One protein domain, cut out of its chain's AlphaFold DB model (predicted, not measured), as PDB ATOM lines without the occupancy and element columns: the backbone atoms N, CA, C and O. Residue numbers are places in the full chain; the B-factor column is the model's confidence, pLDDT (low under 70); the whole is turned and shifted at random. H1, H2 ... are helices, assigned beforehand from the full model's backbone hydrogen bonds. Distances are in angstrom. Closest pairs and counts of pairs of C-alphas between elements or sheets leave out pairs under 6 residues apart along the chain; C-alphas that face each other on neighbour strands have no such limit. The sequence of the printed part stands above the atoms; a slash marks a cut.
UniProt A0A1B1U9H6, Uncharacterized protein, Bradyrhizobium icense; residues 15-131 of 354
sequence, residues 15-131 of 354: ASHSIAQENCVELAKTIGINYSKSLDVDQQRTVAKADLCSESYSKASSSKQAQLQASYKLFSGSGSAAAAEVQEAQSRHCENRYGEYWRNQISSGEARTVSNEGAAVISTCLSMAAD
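AT A GLANCE: This is residues 15 to 131 of the 354 residues of an uncharacterized protein of Bradyrhizobium icense (UniProt A0A1B1U9H6). Two long helices, H1 and H6, lie side by side and run opposite ways along the longest axis, and the helical hairpin of H2 and H3 packs on this pair, with H3 in the middle. H4 covers the side of H3 away from H1 and H6, and little H5 packs on H2. The printed part has 117 residues with six named helices, H1 to H6 in order, and no named strand: all helix. It is compact, with a radius of gyration of the C-alphas of 13.2 A and spans of 39 by 29 by 22 A.

HOW THE PARTS SIT: H1, residues 15 to 36, touches H6, residues 109 to 130, at a shallow tilt of 21 degrees, opposite ways; their closest C-alphas, Cys 24 and Cys 125, are 5.6 A apart. H2, residues 41 to 52, touches residues 111 to 119 of H6, closest at C-alphas Val 47 and Ser 115, 5.9 A. The hub is H3, residues 62 to 76, touching four helices. It touches H1 at a steep tilt of 54 degrees, closest at C-alphas Val 25 and Ala 70, 5.1 A. H4, residues 83 to 93, touches H3, closest at C-alphas Gln 69 and Val 86, 6.4 A; H4 is apart from H1 and H6. H5, residues 100 to 103, touches H2, closest at C-alphas Ala 50 and Trp 102, 4.7 A. Every O i to N i+4 pair is within hydrogen-bond range in H1, H2, H3, H4 and H6; H5 is too short for one.

IN THESE COORDINATES: H1 begins at C-alpha 15 (29.579, 11.329, -14.774) and is 31.2 A long; H2 is 16.5 A, H3 20.7 A, H4 15.3 A and H5 4.9 A. H6, 32.0 A, ends at C-alpha 130 (33.853, 13.661, -2.275).

THE WHOLE: The two farthest C-alphas, Ala 15 and Ser 107, are 40.3 A apart. The printed part has no cut and no long link. Mean pLDDT of the printed part is 72.6; 53 residues are under 70, among them 28 to 44 and 107 to 120.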
ATOM      1  N   ALA A  15      30.300  10.073 -14.569       27.17
ATOM      2  CA  ALA A  15      29.579  11.329 -14.774       27.17
ATOM      3  C   ALA A  15      29.714  12.287 -13.572       27.17
ATOM      4  O   ALA A  15      29.910  13.485 -13.759       27.17
ATOM      5  N   SER A  16      29.698  11.767 -12.341       32.69
ATOM      6  CA  SER A  16      29.813  12.571 -11.113       32.69
ATOM      7  C   SER A  16      31.198  13.200 -10.919       32.69
ATOM      8  O   SER A  16      31.289  14.306 -10.391       32.69
ATOM      9  N   HIS A  17      32.264  12.558 -11.412       44.41
ATOM     10  CA  HIS A  17      33.619  13.123 -11.382       44.41
ATOM     11  C   HIS A  17      33.772  14.318 -12.334       44.41
ATOM     12  O   HIS A  17      34.391  15.310 -11.956       44.41
ATOM     13  N   SER A  18      33.166  14.268 -13.528       50.91
ATOM     14  CA  SER A  18      33.265  15.362 -14.509       50.91
ATOM     15  C   SER A  18      32.608  16.663 -14.024       50.91
ATOM     16  O   SER A  18      33.219  17.727 -14.088       50.91
ATOM     17  N   ILE A  19      31.415  16.569 -13.427       52.25
ATOM     18  CA  ILE A  19      30.644  17.728 -12.947       52.25
ATOM     19  C   ILE A  19      31.281  18.339 -11.688       52.25
ATOM     20  O   ILE A  19      31.335  19.559 -11.532       52.25
ATOM     21  N   ALA A  20      31.793  17.499 -10.779       54.16
ATOM     22  CA  ALA A  20      32.538  17.962  -9.609       54.16
ATOM     23  C   ALA A  20      33.799  18.736 -10.017       54.16
ATOM     24  O   ALA A  20      34.099  19.789  -9.455       54.16
ATOM     25  N   GLN A  21      34.507  18.230 -11.026       62.31
ATOM     26  CA  GLN A  21      35.720  18.845 -11.533       62.31
ATOM     27  C   GLN A  21      35.444  20.190 -12.218       62.31
ATOM     28  O   GLN A  21      36.198  21.135 -12.003       62.31
ATOM     29  N   GLU A  22      34.355  20.319 -12.979       66.44
ATOM     30  CA  GLU A  22      33.956  21.593 -13.594       66.44
ATOM     31  C   GLU A  22      33.604  22.663 -12.555       66.44
ATOM     32  O   GLU A  22      34.134  23.770 -12.632       66.44
ATOM     33  N   ASN A  23      32.817  22.332 -11.525       70.94
ATOM     34  CA  ASN A  23      32.483  23.287 -10.461       70.94
ATOM     35  C   ASN A  23      33.722  23.755  -9.684       70.94
ATOM     36  O   ASN A  23      33.851  24.938  -9.373       70.94
ATOM     37  N   CYS A  24      34.663  22.850  -9.402       74.38
ATOM     38  CA  CYS A  24      35.907  23.214  -8.726       74.38
ATOM     39  C   CYS A  24      36.841  24.049  -9.607       74.38
ATOM     40  O   CYS A  24      37.527  24.932  -9.097       74.38
ATOM     41  N   VAL A  25      36.847  23.805 -10.920       66.88
ATOM     42  CA  VAL A  25      37.553  24.652 -11.888       66.88
ATOM     43  C   VAL A  25      36.938  26.046 -11.921       66.88
ATOM     44  O   VAL A  25      37.685  27.016 -11.864       66.88
ATOM     45  N   GLU A  26      35.614  26.173 -12.000       70.38
ATOM     46  CA  GLU A  26      34.953  27.484 -12.024       70.38
ATOM     47  C   GLU A  26      35.170  28.249 -10.716       70.38
ATOM     48  O   GLU A  26      35.530  29.423 -10.743       70.38
ATOM     49  N   LEU A  27      35.098  27.575  -9.564       74.69
ATOM     50  CA  LEU A  27      35.466  28.168  -8.277       74.69
ATOM     51  C   LEU A  27      36.916  28.681  -8.281       74.69
ATOM     52  O   LEU A  27      37.187  29.810  -7.864       74.69
ATOM     53  N   ALA A  28      37.848  27.871  -8.782       68.56
ATOM     54  CA  ALA A  28      39.250  28.249  -8.891       68.56
ATOM     55  C   ALA A  28      39.476  29.390  -9.887       68.56
ATOM     56  O   ALA A  28      40.326  30.238  -9.634       68.56
ATOM     57  N   LYS A  29      38.709  29.459 -10.980       67.12
ATOM     58  CA  LYS A  29      38.734  30.580 -11.926       67.12
ATOM     59  C   LYS A  29      38.212  31.853 -11.284       67.12
ATOM     60  O   LYS A  29      38.896  32.864 -11.364       67.12
ATOM     61  N   THR A  30      37.062  31.825 -10.610       67.94
ATOM     62  CA  THR A  30      36.519  33.004  -9.916       67.94
ATOM     63  C   THR A  30      37.530  33.554  -8.915       67.94
ATOM     64  O   THR A  30      37.744  34.763  -8.831       67.94
ATOM     65  N   ILE A  31      38.211  32.673  -8.187       68.38
ATOM     66  CA  ILE A  31      39.238  33.063  -7.223       68.38
ATOM     67  C   ILE A  31      40.509  33.542  -7.932       68.38
ATOM     68  O   ILE A  31      40.986  34.635  -7.640       68.38
ATOM     69  N   GLY A  32      41.011  32.790  -8.911       62.72
ATOM     70  CA  GLY A  32      42.213  33.103  -9.686       62.72
ATOM     71  C   GLY A  32      42.104  34.407 -10.478       62.72
ATOM     72  O   GLY A  32      43.025  35.215 -10.445       62.72
ATOM     73  N   ILE A  33      40.962  34.676 -11.116       62.31
ATOM     74  CA  ILE A  33      40.682  35.939 -11.815       62.31
ATOM     75  C   ILE A  33      40.714  37.104 -10.825       62.31
ATOM     76  O   ILE A  33      41.344  38.124 -11.099       62.31
ATOM     77  N   ASN A  34      40.086  36.968  -9.655       60.09
ATOM     78  CA  ASN A  34      40.095  38.041  -8.661       60.09
ATOM     79  C   ASN A  34      41.476  38.253  -8.024       60.09
ATOM     80  O   ASN A  34      41.862  39.397  -7.807       60.09
ATOM     81  N   TYR A  35      42.247  37.185  -7.816       63.25
ATOM     82  CA  TYR A  35      43.652  37.267  -7.414       63.25
ATOM     83  C   TYR A  35      44.544  37.896  -8.497       63.25
ATOM     84  O   TYR A  35      45.503  38.587  -8.176       63.25
ATOM     85  N   SER A  36      44.248  37.670  -9.781       57.50
ATOM     86  CA  SER A  36      45.057  38.195 -10.887       57.50
ATOM     87  C   SER A  36      44.939  39.713 -11.037       57.50
ATOM     88  O   SER A  36      45.910  40.359 -11.410       57.50
ATOM     89  N   LYS A  37      43.797  40.314 -10.670       61.19
ATOM     90  CA  LYS A  37      43.559  41.764 -10.796       61.19
ATOM     91  C   LYS A  37      44.503  42.636  -9.958       61.19
ATOM     92  O   LYS A  37      44.647  43.811 -10.272       61.19
ATOM     93  N   SER A  38      45.134  42.087  -8.920       58.25
ATOM     94  CA  SER A  38      46.139  42.788  -8.109       58.25
ATOM     95  C   SER A  38      47.584  42.545  -8.561       58.25
ATOM     96  O   SER A  38      48.500  43.097  -7.955       58.25
ATOM     97  N   LEU A  39      47.800  41.725  -9.595       62.66
ATOM     98  CA  LEU A  39      49.112  41.393 -10.153       62.66
ATOM     99  C   LEU A  39      49.280  42.026 -11.539       62.66
ATOM    100  O   LEU A  39      48.323  42.095 -12.314       62.66
ATOM    101  N   ASP A  40      50.501  42.437 -11.889       62.81
ATOM    102  CA  ASP A  40      50.810  42.831 -13.269       62.81
ATOM    103  C   ASP A  40      50.808  41.616 -14.224       62.81
ATOM    104  O   ASP A  40      50.830  40.457 -13.802       62.81
ATOM    105  N   VAL A  41      50.753  41.869 -15.535       65.12
ATOM    106  CA  VAL A  41      50.611  40.815 -16.560       65.12
ATOM    107  C   VAL A  41      51.761  39.797 -16.525       65.12
ATOM    108  O   VAL A  41      51.535  38.606 -16.760       65.12
ATOM    109  N   ASP A  42      52.980  40.230 -16.204       67.19
ATOM    110  CA  ASP A  42      54.153  39.353 -16.166       67.19
ATOM    111  C   ASP A  42      54.153  38.486 -14.900       67.19
ATOM    112  O   ASP A  42      54.458  37.287 -14.952       67.19
ATOM    113  N   GLN A  43      53.712  39.042 -13.770       68.88
ATOM    114  CA  GLN A  43      53.474  38.300 -12.535       68.88
ATOM    115  C   GLN A  43      52.373  37.256 -12.709       68.88
ATOM    116  O   GLN A  43      52.567  36.104 -12.321       68.88
ATOM    117  N   GLN A  44      51.256  37.611 -13.351       66.94
ATOM    118  CA  GLN A  44      50.175  36.668 -13.645       66.94
ATOM    119  C   GLN A  44      50.679  35.482 -14.474       66.94
ATOM    120  O   GLN A  44      50.416  34.331 -14.129       66.94
ATOM    121  N   ARG A  45      51.462  35.740 -15.531       71.25
ATOM    122  CA  ARG A  45      52.076  34.686 -16.362       71.25
ATOM    123  C   ARG A  45      53.086  33.835 -15.598       71.25
ATOM    124  O   ARG A  45      53.225  32.646 -15.877       71.25
ATOM    125  N   THR A  46      53.794  34.418 -14.641       75.31
ATOM    126  CA  THR A  46      54.776  33.685 -13.835       75.31
ATOM    127  C   THR A  46      54.091  32.764 -12.828       75.31
ATOM    128  O   THR A  46      54.448  31.590 -12.747       75.31
ATOM    129  N   VAL A  47      53.055  33.252 -12.134       74.69
ATOM    130  CA  VAL A  47      52.180  32.433 -11.271       74.69
ATOM    131  C   VAL A  47      51.579  31.291 -12.074       74.69
ATOM    132  O   VAL A  47      51.653  30.134 -11.672       74.69
ATOM    133  N   ALA A  48      51.089  31.607 -13.268       74.00
ATOM    134  CA  ALA A  48      50.494  30.640 -14.164       74.00
ATOM    135  C   ALA A  48      51.385  29.461 -14.505       74.00
ATOM    136  O   ALA A  48      51.005  28.291 -14.404       74.00
ATOM    137  N   LYS A  49      52.597  29.808 -14.935       80.31
ATOM    138  CA  LYS A  49      53.617  28.853 -15.318       80.31
ATOM    139  C   LYS A  49      54.056  28.048 -14.099       80.31
ATOM    140  O   LYS A  49      54.196  26.836 -14.202       80.31
ATOM    141  N   ALA A  50      54.202  28.687 -12.939       82.00
ATOM    142  CA  ALA A  50      54.543  28.003 -11.698       82.00
ATOM    143  C   ALA A  50      53.475  27.003 -11.245       82.00
ATOM    144  O   ALA A  50      53.829  25.899 -10.830       82.00
ATOM    145  N   ASP A  51      52.194  27.332 -11.394       78.38
ATOM    146  CA  ASP A  51      51.099  26.428 -11.051       78.38
ATOM    147  C   ASP A  51      51.034  25.240 -12.017       78.38
ATOM    148  O   ASP A  51      51.041  24.087 -11.572       78.38
ATOM    149  N   LEU A  52      51.073  25.501 -13.332       83.56
ATOM    150  CA  LEU A  52      51.095  24.466 -14.375       83.56
ATOM    151  C   LEU A  52      52.317  23.549 -14.255       83.56
ATOM    152  O   LEU A  52      52.234  22.361 -14.553       83.56
ATOM    153  N   CYS A  53      53.453  24.082 -13.816       87.69
ATOM    154  CA  CYS A  53      54.705  23.345 -13.681       87.69
ATOM    155  C   CYS A  53      55.012  22.960 -12.232       87.69
ATOM    156  O   CYS A  53      56.146  22.613 -11.902       87.69
ATOM    157  N   SER A  54      54.018  22.997 -11.345       84.75
ATOM    158  CA  SER A  54      54.223  22.668  -9.933       84.75
ATOM    159  C   SER A  54      54.596  21.197  -9.721       84.75
ATOM    160  O   SER A  54      55.364  20.893  -8.811       84.75
ATOM    161  N   GLU A  55      54.120  20.294 -10.583       86.56
ATOM    162  CA  GLU A  55      54.476  18.873 -10.591       86.56
ATOM    163  C   GLU A  55      54.217  18.252 -11.972       86.56
ATOM    164  O   GLU A  55      53.351  18.717 -12.709       86.56
ATOM    165  N   SER A  56      54.940  17.187 -12.328       89.31
ATOM    166  CA  SER A  56      54.677  16.422 -13.554       89.31
ATOM    167  C   SER A  56      53.310  15.746 -13.474       89.31
ATOM    168  O   SER A  56      53.089  14.928 -12.582       89.31
ATOM    169  N   TYR A  57      52.420  15.998 -14.437       87.69
ATOM    170  CA  TYR A  57      51.052  15.466 -14.437       87.69
ATOM    171  C   TYR A  57      51.007  13.936 -14.304       87.69
ATOM    172  O   TYR A  57      50.184  13.385 -13.579       87.69
ATOM    173  N   SER A  58      51.927  13.234 -14.969       85.75
ATOM    174  CA  SER A  58      52.037  11.767 -14.925       85.75
ATOM    175  C   SER A  58      52.450  11.197 -13.561       85.75
ATOM    176  O   SER A  58      52.243  10.012 -13.320       85.75
ATOM    177  N   LYS A  59      53.042  12.017 -12.685       86.94
ATOM    178  CA  LYS A  59      53.509  11.629 -11.341       86.94
ATOM    179  C   LYS A  59      52.653  12.224 -10.218       86.94
ATOM    180  O   LYS A  59      52.742  11.769  -9.085       86.94
ATOM    181  N   ALA A  60      51.835  13.215 -10.554       82.75
ATOM    182  CA  ALA A  60      50.949  13.924  -9.652       82.75
ATOM    183  C   ALA A  60      49.824  13.017  -9.119       82.75
ATOM    184  O   ALA A  60      49.285  12.176  -9.843       82.75
ATOM    185  N   SER A  61      49.425  13.231  -7.862       77.19
ATOM    186  CA  SER A  61      48.203  12.638  -7.300       77.19
ATOM    187  C   SER A  61      46.957  13.096  -8.071       77.19
ATOM    188  O   SER A  61      46.990  14.106  -8.769       77.19
ATOM    189  N   SER A  62      45.819  12.418  -7.907       69.62
ATOM    190  CA  SER A  62      44.558  12.818  -8.555       69.62
ATOM    191  C   SER A  62      44.136  14.256  -8.218       69.62
ATOM    192  O   SER A  62      43.724  15.009  -9.100       69.62
ATOM    193  N   SER A  63      44.299  14.679  -6.960       64.56
ATOM    194  CA  SER A  63      44.029  16.060  -6.541       64.56
ATOM    195  C   SER A  63      44.978  17.054  -7.207       64.56
ATOM    196  O   SER A  63      44.556  18.122  -7.652       64.56
ATOM    197  N   LYS A  64      46.256  16.689  -7.334       75.12
ATOM    198  CA  LYS A  64      47.257  17.512  -8.004       75.12
ATOM    199  C   LYS A  64      47.021  17.575  -9.518       75.12
ATOM    200  O   LYS A  64      47.137  18.647 -10.096       75.12
ATOM    201  N   GLN A  65      46.613  16.484 -10.160       79.06
ATOM    202  CA  GLN A  65      46.223  16.468 -11.574       79.06
ATOM    203  C   GLN A  65      45.052  17.414 -11.849       79.06
ATOM    204  O   GLN A  65      45.112  18.203 -12.791       79.06
ATOM    205  N   ALA A  66      44.040  17.412 -10.982       70.56
ATOM    206  CA  ALA A  66      42.920  18.339 -11.084       70.56
ATOM    207  C   ALA A  66      43.349  19.806 -10.889       70.56
ATOM    208  O   ALA A  66      42.855  20.680 -11.604       70.56
ATOM    209  N   GLN A  67      44.307  20.081  -9.994       69.94
ATOM    210  CA  GLN A  67      44.918  21.414  -9.880       69.94
ATOM    211  C   GLN A  67      45.603  21.834 -11.182       69.94
ATOM    212  O   GLN A  67      45.334  22.917 -11.692       69.94
ATOM    213  N   LEU A  68      46.434  20.959 -11.752       76.19
ATOM    214  CA  LEU A  68      47.145  21.218 -13.007       76.19
ATOM    215  C   LEU A  68      46.176  21.459 -14.175       76.19
ATOM    216  O   LEU A  68      46.405  22.348 -14.993       76.19
ATOM    217  N   GLN A  69      45.072  20.711 -14.232       77.50
ATOM    218  CA  GLN A  69      44.003  20.908 -15.212       77.50
ATOM    219  C   GLN A  69      43.305  22.255 -15.041       77.50
ATOM    220  O   GLN A  69      43.078  22.946 -16.030       77.50
ATOM    221  N   ALA A  70      42.985  22.656 -13.810       69.06
ATOM    222  CA  ALA A  70      42.371  23.953 -13.545       69.06
ATOM    223  C   ALA A  70      43.300  25.110 -13.936       69.06
ATOM    224  O   ALA A  70      42.865  26.025 -14.635       69.06
ATOM    225  N   SER A  71      44.582  25.029 -13.563       70.19
ATOM    226  CA  SER A  71      45.606  25.982 -13.996       70.19
ATOM    227  C   SER A  71      45.682  26.033 -15.521       70.19
ATOM    228  O   SER A  71      45.589  27.107 -16.105       70.19
ATOM    229  N   TYR A  72      45.745  24.885 -16.200       73.38
ATOM    230  CA  TYR A  72      45.741  24.850 -17.660       73.38
ATOM    231  C   TYR A  72      44.505  25.533 -18.270       73.38
ATOM    232  O   TYR A  72      44.673  26.359 -19.167       73.38
ATOM    233  N   LYS A  73      43.282  25.265 -17.784       68.62
ATOM    234  CA  LYS A  73      42.058  25.933 -18.281       68.62
ATOM    235  C   LYS A  73      42.095  27.442 -18.064       68.62
ATOM    236  O   LYS A  73      41.665  28.192 -18.936       68.62
ATOM    237  N   LEU A  74      42.611  27.886 -16.918       64.62
ATOM    238  CA  LEU A  74      42.731  29.305 -16.593       64.62
ATOM    239  C   LEU A  74      43.652  30.036 -17.582       64.62
ATOM    240  O   LEU A  74      43.317  31.131 -18.021       64.62
ATOM    241  N   PHE A  75      44.778  29.427 -17.968       62.97
ATOM    242  CA  PHE A  75      45.794  30.094 -18.796       62.97
ATOM    243  C   PHE A  75      45.652  29.872 -20.293       62.97
ATOM    244  O   PHE A  75      45.981  30.759 -21.076       62.97
ATOM    245  N   SER A  76      45.169  28.703 -20.707       64.81
ATOM    246  CA  SER A  76      44.914  28.421 -22.122       64.81
ATOM    247  C   SER A  76      43.612  29.049 -22.618       64.81
ATOM    248  O   SER A  76      43.408  29.138 -23.826       64.81
ATOM    249  N   GLY A  77      42.706  29.432 -21.708       57.81
ATOM    250  CA  GLY A  77      41.330  29.788 -22.053       57.81
ATOM    251  C   GLY A  77      40.519  28.606 -22.600       57.81
ATOM    252  O   GLY A  77      39.398  28.799 -23.066       57.81
ATOM    253  N   SER A  78      41.069  27.385 -22.563       61.28
ATOM    254  CA  SER A  78      40.405  26.190 -23.072       61.28
ATOM    255  C   SER A  78      39.264  25.755 -22.150       61.28
ATOM    256  O   SER A  78      39.395  25.721 -20.922       61.28
ATOM    257  N   GLY A  79      38.137  25.366 -22.752       55.62
ATOM    258  CA  GLY A  79      37.049  24.683 -22.045       55.62
ATOM    259  C   GLY A  79      37.414  23.249 -21.634       55.62
ATOM    260  O   GLY A  79      36.889  22.733 -20.642       55.62
ATOM    261  N   SER A  80      38.364  22.628 -22.344       63.41
ATOM    262  CA  SER A  80      38.888  21.284 -22.085       63.41
ATOM    263  C   SER A  80      40.225  21.338 -21.340       63.41
ATOM    264  O   SER A  80      41.001  22.278 -21.470       63.41
ATOM    265  N   ALA A  81      40.477  20.323 -20.518       67.88
ATOM    266  CA  ALA A  81      41.794  20.050 -19.948       67.88
ATOM    267  C   ALA A  81      42.012  18.545 -19.925       67.88
ATOM    268  O   ALA A  81      42.182  17.931 -18.865       67.88
ATOM    269  N   ALA A  82      41.922  17.929 -21.101       78.44
ATOM    270  CA  ALA A  82      42.211  16.514 -21.221       78.44
ATOM    271  C   ALA A  82      43.650  16.258 -20.748       78.44
ATOM    272  O   ALA A  82      44.540  17.085 -20.944       78.44
ATOM    273  N   ALA A  83      43.892  15.105 -20.123       80.62
ATOM    274  CA  ALA A  83      45.209  14.767 -19.580       80.62
ATOM    275  C   ALA A  83      46.337  14.934 -20.620       80.62
ATOM    276  O   ALA A  83      47.408  15.435 -20.287       80.62
ATOM    277  N   ALA A  84      46.071  14.571 -21.880       83.38
ATOM    278  CA  ALA A  84      47.009  14.731 -22.988       83.38
ATOM    279  C   ALA A  84      47.336  16.206 -23.288       83.38
ATOM    280  O   ALA A  84      48.503  16.539 -23.468       83.38
ATOM    281  N   GLU A  85      46.338  17.096 -23.269       83.56
ATOM    282  CA  GLU A  85      46.522  18.538 -23.505       83.56
ATOM    283  C   GLU A  85      47.372  19.174 -22.401       83.56
ATOM    284  O   GLU A  85      48.276  19.963 -22.674       83.56
ATOM    285  N   VAL A  86      47.126  18.790 -21.143       84.69
ATOM    286  CA  VAL A  86      47.907  19.280 -20.000       84.69
ATOM    287  C   VAL A  86      49.345  18.772 -20.066       84.69
ATOM    288  O   VAL A  86      50.273  19.549 -19.860       84.69
ATOM    289  N   GLN A  87      49.554  17.492 -20.381       88.19
ATOM    290  CA  GLN A  87      50.895  16.920 -20.540       88.19
ATOM    291  C   GLN A  87      51.665  17.575 -21.692       88.19
ATOM    292  O   GLN A  87      52.845  17.893 -21.544       88.19
ATOM    293  N   GLU A  88      51.000  17.833 -22.818       87.25
ATOM    294  CA  GLU A  88      51.598  18.552 -23.937       87.25
ATOM    295  C   GLU A  88      51.966  19.984 -23.534       87.25
ATOM    296  O   GLU A  88      53.098  20.420 -23.763       87.25
ATOM    297  N   ALA A  89      51.068  20.699 -22.855       86.25
ATOM    298  CA  ALA A  89      51.353  22.030 -22.336       86.25
ATOM    299  C   ALA A  89      52.545  22.023 -21.364       86.25
ATOM    300  O   ALA A  89      53.426  22.878 -21.467       86.25
ATOM    301  N   GLN A  90      52.633  21.034 -20.469       88.56
ATOM    302  CA  GLN A  90      53.783  20.882 -19.578       88.56
ATOM    303  C   GLN A  90      55.079  20.628 -20.351       88.56
ATOM    304  O   GLN A  90      56.102  21.230 -20.033       88.56
ATOM    305  N   SER A  91      55.044  19.805 -21.401       86.81
ATOM    306  CA  SER A  91      56.227  19.556 -22.234       86.81
ATOM    307  C   SER A  91      56.731  20.825 -22.936       86.81
ATOM    308  O   SER A  91      57.938  21.043 -23.023       86.81
ATOM    309  N   ARG A  92      55.813  21.701 -23.369       85.81
ATOM    310  CA  ARG A  92      56.132  22.963 -24.055       85.81
ATOM    311  C   ARG A  92      56.599  24.058 -23.102       85.81
ATOM    312  O   ARG A  92      57.466  24.846 -23.463       85.81
ATOM    313  N   HIS A  93      56.007  24.142 -21.912       85.00
ATOM    314  CA  HIS A  93      56.192  25.288 -21.023       85.00
ATOM    315  C   HIS A  93      57.076  24.997 -19.812       85.00
ATOM    316  O   HIS A  93      57.771  25.898 -19.360       85.00
ATOM    317  N   CYS A  94      57.082  23.777 -19.279       87.69
ATOM    318  CA  CYS A  94      57.797  23.481 -18.036       87.69
ATOM    319  C   CYS A  94      59.274  23.163 -18.242       87.69
ATOM    320  O   CYS A  94      60.018  23.146 -17.265       87.69
ATOM    321  N   GLU A  95      59.712  22.930 -19.486       88.31
ATOM    322  CA  GLU A  95      61.126  22.709 -19.834       88.31
ATOM    323  C   GLU A  95      61.764  21.576 -18.997       88.31
ATOM    324  O   GLU A  95      62.932  21.634 -18.619       88.31
ATOM    325  N   ASN A  96      60.973  20.550 -18.652       85.25
ATOM    326  CA  ASN A  96      61.326  19.459 -17.727       85.25
ATOM    327  C   ASN A  96      61.735  19.890 -16.305       85.25
ATOM    328  O   ASN A  96      62.260  19.082 -15.538       85.25
ATOM    329  N   ARG A  97      61.465  21.136 -15.921       89.50
ATOM    330  CA  ARG A  97      61.651  21.653 -14.565       89.50
ATOM    331  C   ARG A  97      60.300  21.736 -13.874       89.50
ATOM    332  O   ARG A  97      59.319  22.171 -14.471       89.50
ATOM    333  N   TYR A  98      60.257  21.341 -12.606       89.25
ATOM    334  CA  TYR A  98      59.018  21.299 -11.837       89.25
ATOM    335  C   TYR A  98      59.213  21.809 -10.411       89.25
ATOM    336  O   TYR A  98      60.328  21.848  -9.889       89.25
ATOM    337  N   GLY A  99      58.107  22.185  -9.776       84.44
ATOM    338  CA  GLY A  99      58.057  22.497  -8.354       84.44
ATOM    339  C   GLY A  99      58.842  23.752  -7.993       84.44
ATOM    340  O   GLY A  99      58.507  24.855  -8.422       84.44
ATOM    341  N   GLU A 100      59.855  23.596  -7.140       83.50
ATOM    342  CA  GLU A 100      60.583  24.717  -6.537       83.50
ATOM    343  C   GLU A 100      61.228  25.641  -7.574       83.50
ATOM    344  O   GLU A 100      61.202  26.854  -7.404       83.50
ATOM    345  N   TYR A 101      61.710  25.087  -8.694       87.31
ATOM    346  CA  TYR A 101      62.322  25.884  -9.754       87.31
ATOM    347  C   TYR A 101      61.408  27.016 -10.235       87.31
ATOM    348  O   TYR A 101      61.831  28.168 -10.273       87.31
ATOM    349  N   TRP A 102      60.154  26.699 -10.575       84.31
ATOM    350  CA  TRP A 102      59.205  27.699 -11.061       84.31
ATOM    351  C   TRP A 102      58.624  28.544  -9.930       84.31
ATOM    352  O   TRP A 102      58.398  29.735 -10.120       84.31
ATOM    353  N   ARG A 103      58.448  27.975  -8.731       79.12
ATOM    354  CA  ARG A 103      58.006  28.747  -7.558       79.12
ATOM    355  C   ARG A 103      59.002  29.839  -7.171       79.12
ATOM    356  O   ARG A 103      58.586  30.938  -6.815       79.12
ATOM    357  N   ASN A 104      60.298  29.576  -7.311       80.56
ATOM    358  CA  ASN A 104      61.353  30.549  -7.027       80.56
ATOM    359  C   ASN A 104      61.416  31.690  -8.060       80.56
ATOM    360  O   ASN A 104      61.995  32.730  -7.758       80.56
ATOM    361  N   GLN A 105      60.785  31.542  -9.234       80.12
ATOM    362  CA  GLN A 105      60.640  32.627 -10.219       80.12
ATOM    363  C   GLN A 105      59.567  33.647  -9.818       80.12
ATOM    364  O   GLN A 105      59.543  34.757 -10.342       80.12
ATOM    365  N   ILE A 106      58.682  33.299  -8.876       75.69
ATOM    366  CA  ILE A 106      57.679  34.229  -8.366       75.69
ATOM    367  C   ILE A 106      58.375  35.217  -7.424       75.69
ATOM    368  O   ILE A 106      58.796  34.853  -6.319       75.69
ATOM    369  N   SER A 107      58.507  36.461  -7.877       69.75
ATOM    370  CA  SER A 107      59.264  37.514  -7.194       69.75
ATOM    371  C   SER A 107      58.464  38.264  -6.127       69.75
ATOM    372  O   SER A 107      59.058  38.705  -5.144       69.75
ATOM    373  N   SER A 108      57.139  38.382  -6.270       68.19
ATOM    374  CA  SER A 108      56.281  39.057  -5.286       68.19
ATOM    375  C   SER A 108      55.661  38.082  -4.283       68.19
ATOM    376  O   SER A 108      55.301  36.945  -4.610       68.19
ATOM    377  N   GLY A 109      55.542  38.528  -3.030       59.19
ATOM    378  CA  GLY A 109      54.916  37.743  -1.964       59.19
ATOM    379  C   GLY A 109      53.436  37.490  -2.250       59.19
ATOM    380  O   GLY A 109      52.942  36.385  -2.047       59.19
ATOM    381  N   GLU A 110      52.760  38.483  -2.822       61.19
ATOM    382  CA  GLU A 110      51.367  38.427  -3.251       61.19
ATOM    383  C   GLU A 110      51.150  37.321  -4.286       61.19
ATOM    384  O   GLU A 110      50.265  36.486  -4.110       61.19
ATOM    385  N   ALA A 111      52.000  37.251  -5.313       62.53
ATOM    386  CA  ALA A 111      51.925  36.233  -6.356       62.53
ATOM    387  C   ALA A 111      52.180  34.812  -5.819       62.53
ATOM    388  O   ALA A 111      51.538  33.858  -6.262       62.53
ATOM    389  N   ARG A 112      53.067  34.650  -4.823       61.47
ATOM    390  CA  ARG A 112      53.269  33.344  -4.162       61.47
ATOM    391  C   ARG A 112      52.042  32.923  -3.370       61.47
ATOM    392  O   ARG A 112      51.665  31.753  -3.413       61.47
ATOM    393  N   THR A 113      51.414  33.862  -2.667       62.31
ATOM    394  CA  THR A 113      50.162  33.597  -1.957       62.31
ATOM    395  C   THR A 113      49.068  33.196  -2.944       62.31
ATOM    396  O   THR A 113      48.420  32.183  -2.725       62.31
ATOM    397  N   VAL A 114      48.923  33.890  -4.077       64.19
ATOM    398  CA  VAL A 114      47.941  33.535  -5.122       64.19
ATOM    399  C   VAL A 114      48.092  32.081  -5.587       64.19
ATOM    400  O   VAL A 114      47.113  31.334  -5.589       64.19
ATOM    401  N   SER A 115      49.316  31.674  -5.933       62.97
ATOM    402  CA  SER A 115      49.649  30.308  -6.372       62.97
ATOM    403  C   SER A 115      49.261  29.252  -5.324       62.97
ATOM    404  O   SER A 115      48.585  28.262  -5.619       62.97
ATOM    405  N   ASN A 116      49.628  29.486  -4.061       65.44
ATOM    406  CA  ASN A 116      49.348  28.550  -2.972       65.44
ATOM    407  C   ASN A 116      47.850  28.459  -2.641       65.44
ATOM    408  O   ASN A 116      47.326  27.360  -2.439       65.44
ATOM    409  N   GLU A 117      47.151  29.594  -2.608       65.75
ATOM    410  CA  GLU A 117      45.735  29.651  -2.239       65.75
ATOM    411  C   GLU A 117      44.826  29.103  -3.346       65.75
ATOM    412  O   GLU A 117      43.860  28.396  -3.057       65.75
ATOM    413  N   GLY A 118      45.168  29.318  -4.621       64.88
ATOM    414  CA  GLY A 118      44.458  28.702  -5.746       64.88
ATOM    415  C   GLY A 118      44.496  27.169  -5.688       64.88
ATOM    416  O   GLY A 118      43.464  26.504  -5.825       64.88
ATOM    417  N   ALA A 119      45.667  26.595  -5.394       65.25
ATOM    418  CA  ALA A 119      45.822  25.154  -5.207       65.25
ATOM    419  C   ALA A 119      45.032  24.633  -3.991       65.25
ATOM    420  O   ALA A 119      44.394  23.572  -4.068       65.25
ATOM    421  N   ALA A 120      45.041  25.381  -2.883       69.75
ATOM    422  CA  ALA A 120      44.305  25.034  -1.672       69.75
ATOM    423  C   ALA A 120      42.790  24.981  -1.921       69.75
ATOM    424  O   ALA A 120      42.147  24.009  -1.526       69.75
ATOM    425  N   VAL A 121      42.226  25.952  -2.649       75.19
ATOM    426  CA  VAL A 121      40.782  25.977  -2.917       75.19
ATOM    427  C   VAL A 121      40.334  24.801  -3.781       75.19
ATOM    428  O   VAL A 121      39.319  24.177  -3.471       75.19
ATOM    429  N   ILE A 122      41.094  24.438  -4.817       72.06
ATOM    430  CA  ILE A 122      40.771  23.265  -5.647       72.06
ATOM    431  C   ILE A 122      40.787  21.994  -4.798       72.06
ATOM    432  O   ILE A 122      39.866  21.184  -4.881       72.06
ATOM    433  N   SER A 123      41.809  21.834  -3.953       73.88
ATOM    434  CA  SER A 123      41.920  20.683  -3.053       73.88
ATOM    435  C   SER A 123      40.731  20.604  -2.091       73.88
ATOM    436  O   SER A 123      40.098  19.553  -1.967       73.88
ATOM    437  N   THR A 124      40.368  21.728  -1.464       82.25
ATOM    438  CA  THR A 124      39.201  21.806  -0.578       82.25
ATOM    439  C   THR A 124      37.913  21.487  -1.331       82.25
ATOM    440  O   THR A 124      37.115  20.692  -0.843       82.25
ATOM    441  N   CYS A 125      37.716  22.044  -2.528       84.06
ATOM    442  CA  CYS A 125      36.526  21.800  -3.336       84.06
ATOM    443  C   CYS A 125      36.386  20.328  -3.735       84.06
ATOM    444  O   CYS A 125      35.307  19.760  -3.598       84.06
ATOM    445  N   LEU A 126      37.475  19.680  -4.157       80.44
ATOM    446  CA  LEU A 126      37.468  18.250  -4.473       80.44
ATOM    447  C   LEU A 126      37.182  17.402  -3.234       80.44
ATOM    448  O   LEU A 126      36.417  16.442  -3.310       80.44
ATOM    449  N   SER A 127      37.752  17.771  -2.083       83.06
ATOM    450  CA  SER A 127      37.437  17.102  -0.821       83.06
ATOM    451  C   SER A 127      35.964  17.262  -0.445       83.06
ATOM    452  O   SER A 127      35.379  16.309   0.047       83.06
ATOM    453  N   MET A 128      35.370  18.435  -0.661       87.69
ATOM    454  CA  MET A 128      33.945  18.659  -0.422       87.69
ATOM    455  C   MET A 128      33.076  17.883  -1.411       87.69
ATOM    456  O   MET A 128      32.070  17.302  -1.017       87.69
ATOM    457  N   ALA A 129      33.476  17.818  -2.681       85.69
ATOM    458  CA  ALA A 129      32.757  17.066  -3.698       85.69
ATOM    459  C   ALA A 129      32.767  15.556  -3.412       85.69
ATOM    460  O   ALA A 129      31.780  14.882  -3.700       85.69
ATOM    461  N   ALA A 130      33.831  15.031  -2.792       82.56
ATOM    462  CA  ALA A 130      33.853  13.661  -2.275       82.56
ATOM    463  C   ALA A 130      32.782  13.437  -1.187       82.56
ATOM    464  O   ALA A 130      32.150  12.384  -1.155       82.56
ATOM    465  N   ASP A 131      32.497  14.465  -0.383       85.12
ATOM    466  CA  ASP A 131      31.387  14.502   0.580       85.12
ATOM    467  C   ASP A 131      30.042  14.898  -0.076       85.12
ATOM    468  O   ASP A 131      29.054  15.171   0.606       85.12
TER     469      ASP A 131